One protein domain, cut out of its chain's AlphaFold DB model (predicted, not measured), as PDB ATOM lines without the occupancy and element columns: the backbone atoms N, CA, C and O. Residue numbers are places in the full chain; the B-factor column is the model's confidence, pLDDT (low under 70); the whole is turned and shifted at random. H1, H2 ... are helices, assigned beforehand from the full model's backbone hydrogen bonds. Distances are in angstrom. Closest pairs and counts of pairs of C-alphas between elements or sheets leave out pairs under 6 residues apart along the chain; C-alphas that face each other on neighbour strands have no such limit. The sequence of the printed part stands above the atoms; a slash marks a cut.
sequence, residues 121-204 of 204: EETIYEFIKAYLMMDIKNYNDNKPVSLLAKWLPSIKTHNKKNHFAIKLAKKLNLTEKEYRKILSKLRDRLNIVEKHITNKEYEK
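Overview. This is residues 121 to 204 of the 204 residues of an uncharacterized protein of Fusobacterium nucleatum subsp. animalis ATCC 51191 (UniProt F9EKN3). Two longer helices, H1 and H4, make a V that closes near their last residues; H3 stands at its open end, at a corner with H4, and the short H2 packs on both arms near the middle of the whole. H5 lies away from this group as a tail piece that touches no other helix, and a loop with a small turn at residues 156 to 161 joins H2 to H3. The printed part has 84 residues with five named helices in the order H1, H2, H3, H4, H5 and no named strand, and its class is all helix. It is compact, with a radius of gyration of the C-alphas of 13.4 A, and spans 41 by 34 by 20 A.

Along the chain. H1, residues 121 to 140, begins with C-alpha 121 at (15.890, -13.580, -22.653) and is 29.0 A long from first to last C-alpha. H2 is residues 148 to 151, 5.5 A. H3 is residues 163 to 171, 12.4 A. H4, residues 176 to 189, is 20.1 A long and begins with C-alpha 176 at (33.496, -19.489, -31.354). H5, residues 193 to 198, is 8.7 A long and ends with C-alpha 198 at (24.023, -31.985, -48.641).

Arrangement. H4 is the hub and touches three helices. H1 touches it with residues 135 to 139 alone, at a steep tilt of 57 degrees, the same way; the closest C-alphas, of Tyr 139 and Leu 186, are 7.1 A apart. H2 touches residues 183 to 187 of H4, with the closest C-alphas those of Ala 149 and Leu 183, 5.8 A. H2 also touches residues 128 to 132 of H1, where the closest C-alphas, of Leu 132 and Leu 148, are 7.2 A apart. H3 and H4 touch only at the corner by their link, about perpendicular at 86 degrees, with the closest C-alphas of Ala 169 and Tyr 179 at 6.1 A. H1 and H3 are close but not clearly touching, about perpendicular at 75 degrees; their closest C-alphas, of Tyr 125 and Lys 171, are 6.6 A apart. H5 is apart from H1, H2, H3 and H4. Each O i to N i+4 pair is within hydrogen-bond range in H1, H3, H4 and H5; H2 is too short for such a pair.

Size, cuts and confidence. The two C-alphas farthest apart, of Glu 122 and Glu 203, are 41.6 A from each other. The printed part has no cut and ends at residue 204, the chain's last. The link from H2 to H3 is long, 11 residues, and within it residues 156 to 157 pair antiparallel with residues 160 to 161. The links from H3 to H4 and from H4 to H5 are tight, and that from H1 to H2 is short. The mean pLDDT of the printed part is 92.9, that of H5 is 76, and residue 204 is under 70.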
ATOM      1  N   GLU A 121      14.699 -13.307 -21.830       97.88
ATOM      2  CA  GLU A 121      15.890 -13.580 -22.653       97.88
ATOM      3  C   GLU A 121      16.982 -14.346 -21.884       97.88
ATOM      4  O   GLU A 121      17.516 -15.330 -22.401       97.88
ATOM      5  N   GLU A 122      17.300 -13.945 -20.650       97.31
ATOM      6  CA  GLU A 122      18.327 -14.638 -19.859       97.31
ATOM      7  C   GLU A 122      17.902 -16.069 -19.503       97.31
ATOM      8  O   GLU A 122      18.702 -16.994 -19.649       97.31
ATOM      9  N   THR A 123      16.625 -16.290 -19.171       98.19
ATOM     10  CA  THR A 123      16.083 -17.636 -18.926       98.19
ATOM     11  C   THR A 123      16.174 -18.522 -20.170       98.19
ATOM     12  O   THR A 123      16.470 -19.710 -20.052       98.19
ATOM     13  N   ILE A 124      15.999 -17.969 -21.378       98.25
ATOM     14  CA  ILE A 124      16.216 -18.719 -22.626       98.25
ATOM     15  C   ILE A 124      17.678 -19.165 -22.752       98.25
ATOM     16  O   ILE A 124      17.936 -20.320 -23.101       98.25
ATOM     17  N   TYR A 125      18.648 -18.291 -22.462       98.25
ATOM     18  CA  TYR A 125      20.063 -18.672 -22.515       98.25
ATOM     19  C   TYR A 125      20.422 -19.727 -21.467       98.25
ATOM     20  O   TYR A 125      21.137 -20.677 -21.793       98.25
ATOM     21  N   GLU A 126      19.914 -19.598 -20.242       98.00
ATOM     22  CA  GLU A 126      20.102 -20.589 -19.175       98.00
ATOM     23  C   GLU A 126      19.505 -21.946 -19.554       98.00
ATOM     24  O   GLU A 126      20.166 -22.976 -19.408       98.00
ATOM     25  N   PHE A 127      18.300 -21.944 -20.125       98.19
ATOM     26  CA  PHE A 127      17.627 -23.144 -20.609       98.19
ATOM     27  C   PHE A 127      18.439 -23.844 -21.708       98.19
ATOM     28  O   PHE A 127      18.715 -25.042 -21.615       98.19
ATOM     29  N   ILE A 128      18.913 -23.095 -22.710       98.44
ATOM     30  CA  ILE A 128      19.790 -23.628 -23.766       98.44
ATOM     31  C   ILE A 128      21.084 -24.184 -23.168       98.44
ATOM     32  O   ILE A 128      21.534 -25.259 -23.567       98.44
ATOM     33  N   LYS A 129      21.697 -23.468 -22.220       98.31
ATOM     34  CA  LYS A 129      22.947 -23.884 -21.576       98.31
ATOM     35  C   LYS A 129      22.779 -25.199 -20.822       98.31
ATOM     36  O   LYS A 129      23.615 -26.086 -20.985       98.31
ATOM     37  N   ALA A 130      21.703 -25.340 -20.050       97.75
ATOM     38  CA  ALA A 130      21.409 -26.553 -19.296       97.75
ATOM     39  C   ALA A 130      21.285 -27.776 -20.220       97.75
ATOM     40  O   ALA A 130      21.953 -28.789 -19.995       97.75
ATOM     41  N   TYR A 131      20.515 -27.659 -21.305       98.00
ATOM     42  CA  TYR A 131      20.369 -28.742 -22.281       98.00
ATOM     43  C   TYR A 131      21.656 -29.022 -23.057       98.00
ATOM     44  O   TYR A 131      22.002 -30.182 -23.259       98.00
ATOM     45  N   LEU A 132      22.421 -27.993 -23.433       98.38
ATOM     46  CA  LEU A 132      23.698 -28.193 -24.115       98.38
ATOM     47  C   LEU A 132      24.707 -28.931 -23.222       98.38
ATOM     48  O   LEU A 132      25.414 -29.818 -23.697       98.38
ATOM     49  N   MET A 133      24.767 -28.595 -21.930       98.00
ATOM     50  CA  MET A 133      25.619 -29.296 -20.965       98.00
ATOM     51  C   MET A 133      25.178 -30.751 -20.767       98.00
ATOM     52  O   MET A 133      26.032 -31.640 -20.719       98.00
ATOM     53  N   MET A 134      23.866 -31.003 -20.708       98.12
ATOM     54  CA  MET A 134      23.315 -32.361 -20.674       98.12
ATOM     55  C   MET A 134      23.709 -33.151 -21.929       98.12
ATOM     56  O   MET A 134      24.201 -34.271 -21.814       98.12
ATOM     57  N   ASP A 135      23.576 -32.557 -23.115       98.31
ATOM     58  CA  ASP A 135      23.927 -33.201 -24.384       98.31
ATOM     59  C   ASP A 135      25.425 -33.507 -24.487       98.31
ATOM     60  O   ASP A 135      25.801 -34.572 -24.972       98.31
ATOM     61  N   ILE A 136      26.296 -32.618 -23.994       98.06
ATOM     62  CA  ILE A 136      27.745 -32.869 -23.931       98.06
ATOM     63  C   ILE A 136      28.047 -34.061 -23.016       98.06
ATOM     64  O   ILE A 136      28.837 -34.932 -23.387       98.06
ATOM     65  N   LYS A 137      27.416 -34.121 -21.836       98.31
ATOM     66  CA  LYS A 137      27.571 -35.251 -20.913       98.31
ATOM     67  C   LYS A 137      27.077 -36.549 -21.553       98.31
ATOM     68  O   LYS A 137      27.822 -37.523 -21.598       98.31
ATOM     69  N   ASN A 138      25.868 -36.544 -22.110       98.19
ATOM     70  CA  ASN A 138      25.280 -37.711 -22.764       98.19
ATOM     71  C   ASN A 138      26.116 -38.185 -23.956       98.19
ATOM     72  O   ASN A 138      26.317 -39.385 -24.111       98.19
ATOM     73  N   TYR A 139      26.667 -37.267 -24.752       97.12
ATOM     74  CA  TYR A 139      27.571 -37.610 -25.847       97.12
ATOM     75  C   TYR A 139      28.805 -38.382 -25.355       97.12
ATOM     76  O   TYR A 139      29.170 -39.389 -25.964       97.12
ATOM     77  N   ASN A 140      29.435 -37.929 -24.263       96.44
ATOM     78  CA  ASN A 140      30.613 -38.586 -23.682       96.44
ATOM     79  C   ASN A 140      30.267 -39.942 -23.045       96.44
ATOM     80  O   ASN A 140      31.047 -40.882 -23.159       96.44
ATOM     81  N   ASP A 141      29.080 -40.056 -22.448       97.31
ATOM     82  CA  ASP A 141      28.553 -41.290 -21.847       97.31
ATOM     83  C   ASP A 141      27.940 -42.259 -22.883       97.31
ATOM     84  O   ASP A 141      27.367 -43.283 -22.511       97.31
ATOM     85  N   ASN A 142      27.999 -41.932 -24.179       94.06
ATOM     86  CA  ASN A 142      27.357 -42.682 -25.263       94.06
ATOM     87  C   ASN A 142      25.827 -42.864 -25.110       94.06
ATOM     88  O   ASN A 142      25.260 -43.854 -25.570       94.06
ATOM     89  N   LYS A 143      25.153 -41.892 -24.489       95.00
ATOM     90  CA  LYS A 143      23.696 -41.823 -24.298       95.00
ATOM     91  C   LYS A 143      23.017 -40.982 -25.393       95.00
ATOM     92  O   LYS A 143      23.687 -40.193 -26.066       95.00
ATOM     93  N   PRO A 144      21.687 -41.106 -25.568       93.75
ATOM     94  CA  PRO A 144      20.929 -40.227 -26.453       93.75
ATOM     95  C   PRO A 144      21.106 -38.742 -26.100       93.75
ATOM     96  O   PRO A 144      21.131 -38.365 -24.927       93.75
ATOM     97  N   VAL A 145      21.205 -37.899 -27.127       96.75
ATOM     98  CA  VAL A 145      21.280 -36.435 -27.007       96.75
ATOM     99  C   VAL A 145      20.003 -35.805 -27.557       96.75
ATOM    100  O   VAL A 145      19.334 -36.384 -28.416       96.75
ATOM    101  N   SER A 146      19.655 -34.622 -27.064       96.00
ATOM    102  CA  SER A 146      18.503 -33.863 -27.537       96.00
ATOM    103  C   SER A 146      18.707 -33.342 -28.968       96.00
ATOM    104  O   SER A 146      19.821 -33.262 -29.490       96.00
ATOM    105  N   LEU A 147      17.617 -32.908 -29.607       95.19
ATOM    106  CA  LEU A 147      17.676 -32.237 -30.911       95.19
ATOM    107  C   LEU A 147      18.151 -30.774 -30.831       95.19
ATOM    108  O   LEU A 147      18.159 -30.097 -31.861       95.19
ATOM    109  N   LEU A 148      18.554 -30.256 -29.665       97.50
ATOM    110  CA  LEU A 148      18.950 -28.852 -29.502       97.50
ATOM    111  C   LEU A 148      20.046 -28.453 -30.503       97.50
ATOM    112  O   LEU A 148      19.910 -27.455 -31.215       97.50
ATOM    113  N   ALA A 149      21.103 -29.260 -30.627       96.19
ATOM    114  CA  ALA A 149      22.237 -28.964 -31.506       96.19
ATOM    115  C   ALA A 149      21.859 -28.850 -32.998       96.19
ATOM    116  O   ALA A 149      22.539 -28.141 -33.751       96.19
ATOM    117  N   LYS A 150      20.770 -29.506 -33.434       93.75
ATOM    118  CA  LYS A 150      20.218 -29.355 -34.792       93.75
ATOM    119  C   LYS A 150      19.754 -27.918 -35.042       93.75
ATOM    120  O   LYS A 150      19.985 -27.382 -36.122       93.75
ATOM    121  N   TRP A 151      19.131 -27.298 -34.042       95.94
ATOM    122  CA  TRP A 151      18.473 -25.996 -34.166       95.94
ATOM    123  C   TRP A 151      19.338 -24.808 -33.746       95.94
ATOM    124  O   TRP A 151      19.055 -23.678 -34.148       95.94
ATOM    125  N   LEU A 152      20.405 -25.038 -32.980       96.94
ATOM    126  CA  LEU A 152      21.368 -23.992 -32.644       96.94
ATOM    127  C   LEU A 152      22.023 -23.416 -33.913       96.94
ATOM    128  O   LEU A 152      22.425 -24.177 -34.791       96.94
ATOM    129  N   PRO A 153      22.164 -22.087 -34.055       96.06
ATOM    130  CA  PRO A 153      22.682 -21.478 -35.277       96.06
ATOM    131  C   PRO A 153      24.195 -21.696 -35.431       96.06
ATOM    132  O   PRO A 153      24.955 -21.619 -34.466       96.06
ATOM    133  N   SER A 154      24.659 -21.927 -36.661       95.50
ATOM    134  CA  SER A 154      26.093 -21.987 -36.982       95.50
ATOM    135  C   SER A 154      26.721 -20.587 -36.986       95.50
ATOM    136  O   SER A 154      26.110 -19.641 -37.474       95.50
ATOM    137  N   ILE A 155      27.971 -20.459 -36.517       97.06
ATOM    138  CA  ILE A 155      28.731 -19.186 -36.520       97.06
ATOM    139  C   ILE A 155      28.899 -18.611 -37.932       97.06
ATOM    140  O   ILE A 155      28.895 -17.394 -38.119       97.06
ATOM    141  N   LYS A 156      29.057 -19.480 -38.935       93.44
ATOM    142  CA  LYS A 156      29.242 -19.100 -40.336       93.44
ATOM    143  C   LYS A 156      28.422 -20.026 -41.229       93.44
ATOM    144  O   LYS A 156      28.520 -21.242 -41.078       93.44
ATOM    145  N   THR A 157      27.694 -19.450 -42.179       86.94
ATOM    146  CA  THR A 157      26.965 -20.183 -43.227       86.94
ATOM    147  C   THR A 157      27.189 -19.456 -44.553       86.94
ATOM    148  O   THR A 157      27.071 -18.234 -44.597       86.94
ATOM    149  N   HIS A 158      27.577 -20.170 -45.618       84.62
ATOM    150  CA  HIS A 158      27.913 -19.585 -46.934       84.62
ATOM    151  C   HIS A 158      28.832 -18.353 -46.850       84.62
ATOM    152  O   HIS A 158      28.545 -17.291 -47.393       84.62
ATOM    153  N   ASN A 159      29.927 -18.480 -46.100       84.94
ATOM    154  CA  ASN A 159      30.892 -17.412 -45.830       84.94
ATOM    155  C   ASN A 159      30.373 -16.152 -45.109       84.94
ATOM    156  O   ASN A 159      31.179 -15.275 -44.807       84.94
ATOM    157  N   LYS A 160      29.099 -16.096 -44.716       93.25
ATOM    158  CA  LYS A 160      28.528 -14.997 -43.933       93.25
ATOM    159  C   LYS A 160      28.560 -15.329 -42.442       93.25
ATOM    160  O   LYS A 160      28.215 -16.446 -42.046       93.25
ATOM    161  N   LYS A 161      29.001 -14.375 -41.615       94.12
ATOM    162  CA  LYS A 161      28.976 -14.508 -40.151       94.12
ATOM    163  C   LYS A 161      27.549 -14.348 -39.632       94.12
ATOM    164  O   LYS A 161      26.831 -13.448 -40.055       94.12
ATOM    165  N   ASN A 162      27.168 -15.195 -38.684       95.69
ATOM    166  CA  ASN A 162      25.909 -15.093 -37.962       95.69
ATOM    167  C   ASN A 162      26.158 -14.427 -36.600       95.69
ATOM    168  O   ASN A 162      26.630 -15.065 -35.658       95.69
ATOM    169  N   HIS A 163      25.840 -13.135 -36.494       95.31
ATOM    170  CA  HIS A 163      26.055 -12.361 -35.267       95.31
ATOM    171  C   HIS A 163      25.234 -12.875 -34.078       95.31
ATOM    172  O   HIS A 163      25.723 -12.840 -32.949       95.31
ATOM    173  N   PHE A 164      24.037 -13.415 -34.325       95.31
ATOM    174  CA  PHE A 164      23.235 -14.042 -33.277       95.31
ATOM    175  C   PHE A 164      23.934 -15.286 -32.714       95.31
ATOM    176  O   PHE A 164      24.054 -15.413 -31.500       95.31
ATOM    177  N   ALA A 165      24.493 -16.147 -33.569       97.00
ATOM    178  CA  ALA A 165      25.259 -17.313 -33.121       97.00
ATOM    179  C   ALA A 165      26.503 -16.927 -32.300       97.00
ATOM    180  O   ALA A 165      26.827 -17.593 -31.322       97.00
ATOM    181  N   ILE A 166      27.185 -15.838 -32.676       97.31
ATOM    182  CA  ILE A 166      28.342 -15.317 -31.929       97.31
ATOM    183  C   ILE A 166      27.905 -14.798 -30.552       97.31
ATOM    184  O   ILE A 166      28.547 -15.114 -29.551       97.31
ATOM    185  N   LYS A 167      26.804 -14.032 -30.482       96.88
ATOM    186  CA  LYS A 167      26.220 -13.568 -29.209       96.88
ATOM    187  C   LYS A 167      25.825 -14.759 -28.332       96.88
ATOM    188  O   LYS A 167      26.172 -14.782 -27.153       96.88
ATOM    189  N   LEU A 168      25.168 -15.759 -28.917       97.56
ATOM    190  CA  LEU A 168      24.744 -16.969 -28.221       97.56
ATOM    191  C   LEU A 168      25.938 -17.750 -27.664       97.56
ATOM    192  O   LEU A 168      25.940 -18.073 -26.484       97.56
ATOM    193  N   ALA A 169      26.989 -17.985 -28.455       97.88
ATOM    194  CA  ALA A 169      28.197 -18.664 -27.979       97.88
ATOM    195  C   ALA A 169      28.814 -17.957 -26.758       97.88
ATOM    196  O   ALA A 169      29.139 -18.614 -25.771       97.88
ATOM    197  N   LYS A 170      28.880 -16.618 -26.783       97.25
ATOM    198  CA  LYS A 170      29.347 -15.822 -25.637       97.25
ATOM    199  C   LYS A 170      28.455 -16.001 -24.407       97.25
ATOM    200  O   LYS A 170      28.980 -16.211 -23.322       97.25
ATOM    201  N   LYS A 171      27.127 -15.968 -24.572       97.00
ATOM    202  CA  LYS A 171      26.155 -16.207 -23.484       97.00
ATOM    203  C   LYS A 171      26.246 -17.619 -22.896       97.00
ATOM    204  O   LYS A 171      25.979 -17.815 -21.717       97.00
ATOM    205  N   LEU A 172      26.687 -18.587 -23.694       96.88
ATOM    206  CA  LEU A 172      26.965 -19.953 -23.252       96.88
ATOM    207  C   LEU A 172      28.351 -20.115 -22.600       96.88
ATOM    208  O   LEU A 172      28.697 -21.227 -22.212       96.88
ATOM    209  N   ASN A 173      29.126 -19.032 -22.447       96.75
ATOM    210  CA  ASN A 173      30.515 -19.030 -21.973       96.75
ATOM    211  C   ASN A 173      31.454 -19.889 -22.839       96.75
ATOM    212  O   ASN A 173      32.326 -20.582 -22.323       96.75
ATOM    213  N   LEU A 174      31.267 -19.849 -24.160       97.69
ATOM    214  CA  LEU A 174      32.071 -20.591 -25.129       97.69
ATOM    215  C   LEU A 174      32.755 -19.640 -26.111       97.69
ATOM    216  O   LEU A 174      32.168 -18.671 -26.602       97.69
ATOM    217  N   THR A 175      33.983 -19.975 -26.495       98.06
ATOM    218  CA  THR A 175      34.613 -19.378 -27.673       98.06
ATOM    219  C   THR A 175      33.911 -19.847 -28.953       98.06
ATOM    220  O   THR A 175      33.343 -20.941 -29.024       98.06
ATOM    221  N   GLU A 176      34.021 -19.074 -30.040       97.38
ATOM    222  CA  GLU A 176      33.496 -19.489 -31.354       97.38
ATOM    223  C   GLU A 176      34.088 -20.830 -31.832       97.38
ATOM    224  O   GLU A 176      33.469 -21.562 -32.609       97.38
ATOM    225  N   LYS A 177      35.314 -21.160 -31.401       97.62
ATOM    226  CA  LYS A 177      35.983 -22.425 -31.726       97.62
ATOM    227  C   LYS A 177      35.356 -23.590 -30.964       97.62
ATOM    228  O   LYS A 177      35.063 -24.610 -31.587       97.62
ATOM    229  N   GLU A 178      35.150 -23.448 -29.659       98.25
ATOM    230  CA  GLU A 178      34.526 -24.480 -28.823       98.25
ATOM    231  C   GLU A 178      33.093 -24.743 -29.262       98.25
ATOM    232  O   GLU A 178      32.744 -25.889 -29.535       98.25
ATOM    233  N   TYR A 179      32.306 -23.683 -29.448       98.44
ATOM    234  CA  TYR A 179      30.923 -23.786 -29.900       98.44
ATOM    235  C   TYR A 179      30.807 -24.558 -31.224       98.44
ATOM    236  O   TYR A 179      30.034 -25.509 -31.326       98.44
ATOM    237  N   ARG A 180      31.640 -24.236 -32.229       97.50
ATOM    238  CA  ARG A 180      31.660 -24.980 -33.505       97.50
ATOM    239  C   ARG A 180      32.022 -26.453 -33.324       97.50
ATOM    240  O   ARG A 180      31.398 -27.304 -33.953       97.50
ATOM    241  N   LYS A 181      33.021 -26.759 -32.489       97.75
ATOM    242  CA  LYS A 181      33.445 -28.144 -32.230       97.75
ATOM    243  C   LYS A 181      32.354 -28.951 -31.526       97.75
ATOM    244  O   LYS A 181      32.113 -30.088 -31.923       97.75
ATOM    245  N   ILE A 182      31.694 -28.364 -30.527       97.88
ATOM    246  CA  ILE A 182      30.576 -28.985 -29.805       97.88
ATOM    247  C   ILE A 182      29.435 -29.282 -30.777       97.88
ATOM    248  O   ILE A 182      29.001 -30.427 -30.876       97.88
ATOM    249  N   LEU A 183      29.000 -28.282 -31.554       96.88
ATOM    250  CA  LEU A 183      27.913 -28.473 -32.512       96.88
ATOM    251  C   LEU A 183      28.242 -29.520 -33.575       96.88
ATOM    252  O   LEU A 183      27.364 -30.304 -33.908       96.88
ATOM    253  N   SER A 184      29.473 -29.559 -34.095       94.50
ATOM    254  CA  SER A 184      29.880 -30.590 -35.059       94.50
ATOM    255  C   SER A 184      29.683 -31.987 -34.474       94.50
ATOM    256  O   SER A 184      28.949 -32.783 -35.047       94.50
ATOM    257  N   LYS A 185      30.242 -32.248 -33.285       95.44
ATOM    258  CA  LYS A 185      30.144 -33.555 -32.619       95.44
ATOM    259  C   LYS A 185      28.697 -33.970 -32.342       95.44
ATOM    260  O   LYS A 185      28.316 -35.101 -32.627       95.44
ATOM    261  N   LEU A 186      27.886 -33.060 -31.799       96.62
ATOM    262  CA  LEU A 186      26.489 -33.356 -31.470       96.62
ATOM    263  C   LEU A 186      25.635 -33.572 -32.726       96.62
ATOM    264  O   LEU A 186      24.807 -34.475 -32.757       96.62
ATOM    265  N   ARG A 187      25.850 -32.792 -33.788       94.31
ATOM    266  CA  ARG A 187      25.139 -32.975 -35.064       94.31
ATOM    267  C   ARG A 187      25.545 -34.258 -35.779       94.31
ATOM    268  O   ARG A 187      24.688 -34.898 -36.379       94.31
ATOM    269  N   ASP A 188      26.815 -34.644 -35.681       91.38
ATOM    270  CA  ASP A 188      27.297 -35.930 -36.188       91.38
ATOM    271  C   ASP A 188      26.633 -37.095 -35.437       91.38
ATOM    272  O   ASP A 188      26.165 -38.035 -36.071       91.38
ATOM    273  N   ARG A 189      26.497 -36.998 -34.103       92.88
ATOM    274  CA  ARG A 189      25.771 -37.982 -33.277       92.88
ATOM    275  C   ARG A 189      24.301 -38.124 -33.667       92.88
ATOM    276  O   ARG A 189      23.772 -39.228 -33.634       92.88
ATOM    277  N   LEU A 190      23.643 -37.013 -33.985       89.19
ATOM    278  CA  LEU A 190      22.227 -36.987 -34.352       89.19
ATOM    279  C   LEU A 190      21.941 -37.584 -35.738       89.19
ATOM    280  O   LEU A 190      20.770 -37.724 -36.076       89.19
ATOM    281  N   ASN A 191      22.975 -37.888 -36.533       81.12
ATOM    282  CA  ASN A 191      22.858 -38.366 -37.911       81.12
ATOM    283  C   ASN A 191      21.831 -37.561 -38.728       81.12
ATOM    284  O   ASN A 191      20.869 -38.084 -39.284       81.12
ATOM    285  N   ILE A 192      21.987 -36.237 -38.696       71.88
ATOM    286  CA  ILE A 192      21.009 -35.299 -39.247       71.88
ATOM    287  C   ILE A 192      20.873 -35.526 -40.761       71.88
ATOM    288  O   ILE A 192      21.836 -35.307 -41.494       71.88
ATOM    289  N   VAL A 193      19.672 -35.883 -41.228       72.75
ATOM    290  CA  VAL A 193      19.342 -36.163 -42.645       72.75
ATOM    291  C   VAL A 193      19.814 -35.051 -43.588       72.75
ATOM    292  O   VAL A 193      20.329 -35.311 -44.673       72.75
ATOM    293  N   GLU A 194      19.724 -33.789 -43.160       73.62
ATOM    294  CA  GLU A 194      20.192 -32.636 -43.931       73.62
ATOM    295  C   GLU A 194      21.688 -32.722 -44.312       73.62
ATOM    296  O   GLU A 194      22.087 -32.211 -45.364       73.62
ATOM    297  N   LYS A 195      22.520 -33.396 -43.501       75.56
ATOM    298  CA  LYS A 195      23.937 -33.658 -43.804       75.56
ATOM    299  C   LYS A 195      24.075 -34.634 -44.972       75.56
ATOM    300  O   LYS A 195      24.840 -34.356 -45.892       75.56
ATOM    301  N   HIS A 196      23.311 -35.723 -44.963       77.94
ATOM    302  CA  HIS A 196      23.310 -36.716 -46.037       77.94
ATOM    303  C   HIS A 196      22.819 -36.119 -47.353       77.94
ATOM    304  O   HIS A 196      23.497 -36.249 -48.368       77.94
ATOM    305  N   ILE A 197      21.728 -35.345 -47.325       79.44
ATOM    306  CA  ILE A 197      21.221 -34.639 -48.513       79.44
ATOM    307  C   ILE A 197      22.285 -33.688 -49.078       79.44
ATOM    308  O   ILE A 197      22.531 -33.685 -50.283       79.44
ATOM    309  N   THR A 198      22.952 -32.908 -48.218       77.88
ATOM    310  CA  THR A 198      24.023 -31.985 -48.641       77.88
ATOM    311  C   THR A 198      25.207 -32.736 -49.260       77.88
ATOM    312  O   THR A 198      25.783 -32.273 -50.243       77.88
ATOM    313  N   ASN A 199      25.542 -33.909 -48.718       82.44
ATOM    314  CA  ASN A 199      26.621 -34.769 -49.202       82.44
ATOM    315  C   ASN A 199      26.204 -35.697 -50.359       82.44
ATOM    316  O   ASN A 199      27.040 -36.460 -50.838       82.44
ATOM    317  N   LYS A 200      24.948 -35.628 -50.822       82.94
ATOM    318  CA  LYS A 200      24.359 -36.525 -51.835       82.94
ATOM    319  C   LYS A 200      24.386 -38.012 -51.444       82.94
ATOM    320  O   LYS A 200      24.460 -38.887 -52.301       82.94
ATOM    321  N   GLU A 201      24.313 -38.303 -50.148       84.38
ATOM    322  CA  GLU A 201      24.252 -39.655 -49.584       84.38
ATOM    323  C   GLU A 201      22.786 -40.083 -49.369       84.38
ATOM    324  O   GLU A 201      22.335 -40.196 -48.239       84.38
ATOM    325  N   TYR A 202      22.007 -40.285 -50.434       79.31
ATOM    326  CA  TYR A 202      20.550 -40.501 -50.321       79.31
ATOM    327  C   TYR A 202      20.124 -41.850 -49.706       79.31
ATOM    328  O   TYR A 202      18.974 -41.998 -49.312       79.31
ATOM    329  N   GLU A 203      21.043 -42.811 -49.631       79.62
ATOM    330  CA  GLU A 203      20.825 -44.174 -49.111       79.62
ATOM    331  C   GLU A 203      21.087 -44.290 -47.591       79.62
ATOM    332  O   GLU A 203      21.023 -45.388 -47.038       79.62
ATOM    333  N   LYS A 204      21.452 -43.187 -46.917       60.72
ATOM    334  CA  LYS A 204      21.828 -43.139 -45.492       60.72
ATOM    335  C   LYS A 204      20.860 -42.329 -44.636       60.72
ATOM    336  O   LYS A 204      20.297 -41.333 -45.145       60.72
TER     337      LYS A 204